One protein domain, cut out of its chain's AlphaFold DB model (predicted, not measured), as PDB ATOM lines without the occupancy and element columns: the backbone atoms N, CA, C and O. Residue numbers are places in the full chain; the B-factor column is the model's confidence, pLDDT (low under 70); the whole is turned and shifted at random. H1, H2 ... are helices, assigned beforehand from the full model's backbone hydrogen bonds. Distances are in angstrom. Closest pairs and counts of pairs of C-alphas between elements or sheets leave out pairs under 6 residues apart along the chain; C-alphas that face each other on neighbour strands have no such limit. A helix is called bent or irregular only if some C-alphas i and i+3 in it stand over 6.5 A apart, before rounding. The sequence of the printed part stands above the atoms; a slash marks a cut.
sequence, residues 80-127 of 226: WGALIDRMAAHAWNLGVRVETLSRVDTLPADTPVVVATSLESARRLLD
ATOM      1  N   TRP A  80      58.620  38.993 -49.085       92.25
ATOM      2  CA  TRP A  80      57.346  38.612 -48.469       92.25
ATOM      3  C   TRP A  80      57.368  38.708 -46.941       92.25
ATOM      4  O   TRP A  80      56.364  39.114 -46.363       92.25
ATOM      5  N   GLY A  81      58.507  38.434 -46.293       93.06
ATOM      6  CA  GLY A  81      58.656  38.582 -44.837       93.06
ATOM      7  C   GLY A  81      58.299  39.992 -44.362       93.06
ATOM      8  O   GLY A  81      57.437  40.151 -43.507       93.06
ATOM      9  N   ALA A  82      58.826  41.024 -45.031       93.50
ATOM     10  CA  ALA A  82      58.514  42.414 -44.702       93.50
ATOM     11  C   ALA A  82      57.025  42.768 -44.890       93.50
ATOM     12  O   ALA A  82      56.515  43.665 -44.218       93.50
ATOM     13  N   LEU A  83      56.314  42.115 -45.820       94.56
ATOM     14  CA  LEU A  83      54.862  42.277 -45.948       94.56
ATOM     15  C   LEU A  83      54.128  41.629 -44.770       94.56
ATOM     16  O   LEU A  83      53.253  42.272 -44.190       94.56
ATOM     17  N   ILE A  84      54.499  40.398 -44.415       95.62
ATOM     18  CA  ILE A  84      53.909  39.667 -43.291       95.62
ATOM     19  C   ILE A  84      54.131  40.418 -41.974       95.62
ATOM     20  O   ILE A  84      53.174  40.596 -41.222       95.62
ATOM     21  N   ASP A  85      55.325  40.965 -41.740       95.50
ATOM     22  CA  ASP A  85      55.629  41.757 -40.541       95.50
ATOM     23  C   ASP A  85      54.716  42.987 -40.420       95.50
ATOM     24  O   ASP A  85      54.201  43.292 -39.342       95.50
ATOM     25  N   ARG A  86      54.442  43.677 -41.539       96.12
ATOM     26  CA  ARG A  86      53.498  44.809 -41.557       96.12
ATOM     27  C   ARG A  86      52.066  44.371 -41.264       96.12
ATOM     28  O   ARG A  86      51.355  45.083 -40.556       96.12
ATOM     29  N   MET A  87      51.637  43.226 -41.800       96.81
ATOM     30  CA  MET A  87      50.306  42.673 -41.525       96.81
ATOM     31  C   MET A  87      50.159  42.291 -40.048       96.81
ATOM     32  O   MET A  87      49.155  42.642 -39.431       96.81
ATOM     33  N   ALA A  88      51.171  41.642 -39.466       96.50
ATOM     34  CA  ALA A  88      51.191  41.270 -38.054       96.50
ATOM     35  C   ALA A  88      51.143  42.505 -37.140       96.50
ATOM     36  O   ALA A  88      50.296  42.581 -36.250       96.50
ATOM     37  N   ALA A  89      51.974  43.516 -37.413       96.81
ATOM     38  CA  ALA A  89      51.968  44.770 -36.662       96.81
ATOM     39  C   ALA A  89      50.612  45.490 -36.742       96.81
ATOM     40  O   ALA A  89      50.126  46.024 -35.745       96.81
ATOM     41  N   HIS A  90      49.970  45.487 -37.915       98.00
ATOM     42  CA  HIS A  90      48.643  46.074 -38.070       98.00
ATOM     43  C   HIS A  90      47.579  45.323 -37.261       98.00
ATOM     44  O   HIS A  90      46.787  45.962 -36.572       98.00
ATOM     45  N   ALA A  91      47.590  43.987 -37.285       97.56
ATOM     46  CA  ALA A  91      46.669  43.174 -36.493       97.56
ATOM     47  C   ALA A  91      46.819  43.452 -34.986       97.56
ATOM     48  O   ALA A  91      45.821  43.663 -34.297       97.56
ATOM     49  N   TRP A  92      48.054  43.548 -34.484       96.94
ATOM     50  CA  TRP A  92      48.305  43.920 -33.088       96.94
ATOM     51  C   TRP A  92      47.775  45.312 -32.741       96.94
ATOM     52  O   TRP A  92      47.149  45.477 -31.697       96.94
ATOM     53  N   ASN A  93      47.945  46.296 -33.627       97.75
ATOM     54  CA  ASN A  93      47.409  47.646 -33.418       97.75
ATOM     55  C   ASN A  93      45.871  47.691 -33.391       97.75
ATOM     56  O   ASN A  93      45.299  48.602 -32.800       97.75
ATOM     57  N   LEU A  94      45.202  46.709 -34.001       98.44
ATOM     58  CA  LEU A  94      43.750  46.527 -33.921       98.44
ATOM     59  C   LEU A  94      43.304  45.747 -32.668       98.44
ATOM     60  O   LEU A  94      42.112  45.507 -32.496       98.44
ATOM     61  N   GLY A  95      44.234  45.341 -31.800       98.06
ATOM     62  CA  GLY A  95      43.943  44.558 -30.598       98.06
ATOM     63  C   GLY A  95      43.746  43.061 -30.856       98.06
ATOM     64  O   GLY A  95      43.244  42.356 -29.982       98.06
ATOM     65  N   VAL A  96      44.139  42.552 -32.031       97.81
ATOM     66  CA  VAL A  96      44.081  41.114 -32.319       97.81
ATOM     67  C   VAL A  96      45.103  40.381 -31.453       97.81
ATOM     68  O   VAL A  96      46.302  40.667 -31.495       97.81
ATOM     69  N   ARG A  97      44.633  39.387 -30.695       95.88
ATOM     70  CA  ARG A  97      45.495  38.450 -29.972       95.88
ATOM     71  C   ARG A  97      46.059  37.429 -30.956       95.88
ATOM     72  O   ARG A  97      45.305  36.712 -31.606       95.88
ATOM     73  N   VAL A  98      47.384  37.364 -31.048       94.88
ATOM     74  CA  VAL A  98      48.096  36.406 -31.900       94.88
ATOM     75  C   VAL A  98      48.845  35.431 -31.007       94.88
ATOM     76  O   VAL A  98      49.673  35.844 -30.198       94.88
ATOM     77  N   GLU A  99      48.562  34.142 -31.165       95.00
ATOM     78  CA  GLU A  99      49.242  33.068 -30.449       95.00
ATOM     79  C   GLU A  99      49.987  32.174 -31.435       95.00
ATOM     80  O   GLU A  99      49.398  31.594 -32.344       95.00
ATOM     81  N   THR A 100      51.297  32.047 -31.248       95.00
ATOM     82  CA  THR A 100      52.134  31.093 -31.986       95.00
ATOM     83  C   THR A 100      52.436  29.889 -31.111       95.00
ATOM     84  O   THR A 100      52.418  30.004 -29.888       95.00
ATOM     85  N   LEU A 101      52.775  28.747 -31.717       95.06
ATOM     86  CA  LEU A 101      53.015  27.489 -30.987       95.06
ATOM     87  C   LEU A 101      51.783  27.002 -30.192       95.06
ATOM     88  O   LEU A 101      51.908  26.145 -29.322       95.06
ATOM     89  N   SER A 102      50.598  27.521 -30.527       94.19
ATOM     90  CA  SER A 102      49.299  27.150 -29.964       94.19
ATOM     91  C   SER A 102      48.540  26.353 -31.025       94.19
ATOM     92  O   SER A 102      48.090  26.904 -32.030       94.19
ATOM     93  N   ARG A 103      48.505  25.023 -30.881       92.56
ATOM     94  CA  ARG A 103      47.796  24.150 -31.828       92.56
ATOM     95  C   ARG A 103      46.309  24.161 -31.491       92.56
ATOM     96  O   ARG A 103      45.943  23.884 -30.358       92.56
ATOM     97  N   VAL A 104      45.479  24.406 -32.500       93.44
ATOM     98  CA  VAL A 104      44.020  24.303 -32.397       93.44
ATOM     99  C   VAL A 104      43.602  22.878 -32.751       93.44
ATOM    100  O   VAL A 104      43.899  22.403 -33.848       93.44
ATOM    101  N   ASP A 105      42.948  22.194 -31.818       93.06
ATOM    102  CA  ASP A 105      42.391  20.843 -31.989       93.06
ATOM    103  C   ASP A 105      40.855  20.819 -31.962       93.06
ATOM    104  O   ASP A 105      40.241  19.849 -32.398       93.06
ATOM    105  N   THR A 106      40.243  21.902 -31.489       92.06
ATOM    106  CA  THR A 106      38.805  22.061 -31.312       92.06
ATOM    107  C   THR A 106      38.406  23.484 -31.681       92.06
ATOM    108  O   THR A 106      39.132  24.443 -31.414       92.06
ATOM    109  N   LEU A 107      37.258  23.626 -32.345       93.56
ATOM    110  CA  LEU A 107      36.742  24.924 -32.774       93.56
ATOM    111  C   LEU A 107      35.650  25.428 -31.819       93.56
ATOM    112  O   LEU A 107      34.818  24.627 -31.384       93.56
ATOM    113  N   PRO A 108      35.602  26.740 -31.523       91.25
ATOM    114  CA  PRO A 108      34.464  27.348 -30.840       91.25
ATOM    115  C   PRO A 108      33.155  27.102 -31.600       91.25
ATOM    116  O   PRO A 108      33.113  27.226 -32.824       91.25
ATOM    117  N   ALA A 109      32.084  26.774 -30.876       87.69
ATOM    118  CA  ALA A 109      30.781  26.454 -31.467       87.69
ATOM    119  C   ALA A 109      29.832  27.666 -31.562       87.69
ATOM    120  O   ALA A 109      28.846  27.628 -32.293       87.69
ATOM    121  N   ASP A 110      30.108  28.732 -30.816       93.88
ATOM    122  CA  ASP A 110      29.221  29.877 -30.590       93.88
ATOM    123  C   ASP A 110      29.655  31.154 -31.327       93.88
ATOM    124  O   ASP A 110      28.974  32.178 -31.262       93.88
ATOM    125  N   THR A 111      30.762  31.100 -32.071       94.00
ATOM    126  CA  THR A 111      31.302  32.249 -32.809       94.00
ATOM    127  C   THR A 111      31.724  31.865 -34.225       94.00
ATOM    128  O   THR A 111      32.152  30.731 -34.434       94.00
ATOM    129  N   PRO A 112      31.673  32.786 -35.202       95.25
ATOM    130  CA  PRO A 112      32.226  32.534 -36.530       95.25
ATOM    131  C   PRO A 112      33.730  32.223 -36.478       95.25
ATOM    132  O   PRO A 112      34.499  32.964 -35.865       95.25
ATOM    133  N   VAL A 113      34.154  31.168 -37.177       95.12
ATOM    134  CA  VAL A 113      35.559  30.741 -37.256       95.12
ATOM    135  C   VAL A 113      36.023  30.735 -38.710       95.12
ATOM    136  O   VAL A 113      35.362  30.174 -39.582       95.12
ATOM    137  N   VAL A 114      37.193  31.325 -38.967       94.69
ATOM    138  CA  VAL A 114      37.906  31.189 -40.245       94.69
ATOM    139  C   VAL A 114      39.027  30.166 -40.068       94.69
ATOM    140  O   VAL A 114      39.946  30.381 -39.281       94.69
ATOM    141  N   VAL A 115      38.966  29.065 -40.817       93.81
ATOM    142  CA  VAL A 115      39.992  28.011 -40.814       93.81
ATOM    143  C   VAL A 115      40.935  28.224 -42.001       93.81
ATOM    144  O   VAL A 115      40.563  27.994 -43.146       93.81
ATOM    145  N   ALA A 116      42.161  28.672 -41.724       93.69
ATOM    146  CA  ALA A 116      43.198  28.932 -42.725       93.69
ATOM    147  C   ALA A 116      44.414  28.017 -42.495       93.69
ATOM    148  O   ALA A 116      45.453  28.446 -41.998       93.69
ATOM    149  N   THR A 117      44.261  26.732 -42.815       91.81
ATOM    150  CA  THR A 117      45.301  25.698 -42.665       91.81
ATOM    151  C   THR A 117      45.339  24.786 -43.896       91.81
ATOM    152  O   THR A 117      44.486  24.911 -44.775       91.81
ATOM    153  N   SER A 118      46.315  23.874 -43.977       90.06
ATOM    154  CA  SER A 118      46.363  22.862 -45.043       90.06
ATOM    155  C   SER A 118      45.085  22.021 -45.080       90.06
ATOM    156  O   SER A 118      44.453  21.791 -44.043       90.06
ATOM    157  N   LEU A 119      44.718  21.526 -46.266       90.19
ATOM    158  CA  LEU A 119      43.464  20.791 -46.454       90.19
ATOM    159  C   LEU A 119      43.417  19.519 -45.595       90.19
ATOM    160  O   LEU A 119      42.390  19.207 -44.998       90.19
ATOM    161  N   GLU A 120      44.555  18.835 -45.444       89.25
ATOM    162  CA  GLU A 120      44.671  17.685 -44.549       89.25
ATOM    163  C   GLU A 120      44.377  18.046 -43.085       89.25
ATOM    164  O   GLU A 120      43.693  17.294 -42.385       89.25
ATOM    165  N   SER A 121      44.889  19.185 -42.615       92.06
ATOM    166  CA  SER A 121      44.651  19.640 -41.244       92.06
ATOM    167  C   SER A 121      43.194  20.052 -41.052       92.06
ATOM    168  O   SER A 121      42.599  19.707 -40.034       92.06
ATOM    169  N   ALA A 122      42.603  20.732 -42.041       93.50
ATOM    170  CA  ALA A 122      41.194  21.115 -42.028       93.50
ATOM    171  C   ALA A 122      40.274  19.885 -41.992       93.50
ATOM    172  O   ALA A 122      39.377  19.835 -41.159       93.50
ATOM    173  N   ARG A 123      40.556  18.855 -42.805       93.94
ATOM    174  CA  ARG A 123      39.844  17.565 -42.800       93.94
ATOM    175  C   ARG A 123      39.766  16.948 -41.406       93.94
ATOM    176  O   ARG A 123      38.711  16.472 -41.011       93.94
ATOM    177  N   ARG A 124      40.880  16.946 -40.665       93.56
ATOM    178  CA  ARG A 124      40.931  16.396 -39.299       93.56
ATOM    179  C   ARG A 124      40.220  17.297 -38.290       93.56
ATOM    180  O   ARG A 124      39.504  16.791 -37.441       93.56
ATOM    181  N   LEU A 125      40.428  18.613 -38.378       94.81
ATOM    182  CA  LEU A 125      39.863  19.588 -37.440       94.81
ATOM    183  C   LEU A 125      38.335  19.708 -37.557       94.81
ATOM    184  O   LEU A 125      37.663  19.954 -36.564       94.81
ATOM    185  N   LEU A 126      37.805  19.553 -38.771       94.00
ATOM    186  CA  LEU A 126      36.377  19.660 -39.076       94.00
ATOM    187  C   LEU A 126      35.655  18.307 -39.095       94.00
ATOM    188  O   LEU A 126      34.444  18.289 -39.284       94.00
ATOM    189  N   ASP A 127      36.390  17.203 -38.928       93.50
ATOM    190  CA  ASP A 127      35.888  15.830 -39.085       93.50
ATOM    191  C   ASP A 127      35.119  15.613 -40.407       93.50
ATOM    192  O   ASP A 127      34.099  14.930 -40.471       93.50
TER     193      ASP A 127
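What this domain is: This is residues 80 to 127 of the 226 residues of the protein "FAD-dependent oxidoreductase" of Actinospica acidiphila (UniProt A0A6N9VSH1). What does the model look like? Two separate helices, H1 and the shorter H2, sit at opposite ends of the longest axis, and a long looping link, residues 94 to 118, winds between them. H1 sticks out at one end with residues 80 to 87 and 89 to 93, and the link folds back on itself through residues 108 to 114 before it reaches H2. What is it made of, and how large is it? The printed part has 48 residues with two named helices, H1 then H2, and no named strand; the class is all helix, though under half of the residues, 21 of 48, are in named elements. It is loose, with a radius of gyration of the C-alphas of 13.3 A and spans of 35 by 25 by 18 A.

Where its parts are: Where is the first helix? H1 is residues 80 to 93, from C-alpha 80 at (57.346, 38.612, -48.469) to C-alpha 93 at (47.409, 47.646, -33.418), a length of 20.2 A. Where is the second? H2 is residues 119 to 125, 9.8 A long, and ends at C-alpha 125 at (39.863, 19.588, -37.440).

How they stand to each other: Do the helices meet? H1 and H2 are apart, with no C-alpha of the one within 8 A of the other. Are their backbones well formed? In H1 and H2 every O i to N i+4 pair is within hydrogen-bond range, and neither helix is bent.

The domain as a whole: How far does it reach? The two C-alphas farthest apart, those of Ala 82 and Asp 127, are 35.4 A apart. Is it continuous? The printed part has no cut, and the link from H1 to H2, 25 residues, is long. How sure is the model? The mean pLDDT of the printed part is 94.3, and no printed residue is under 70.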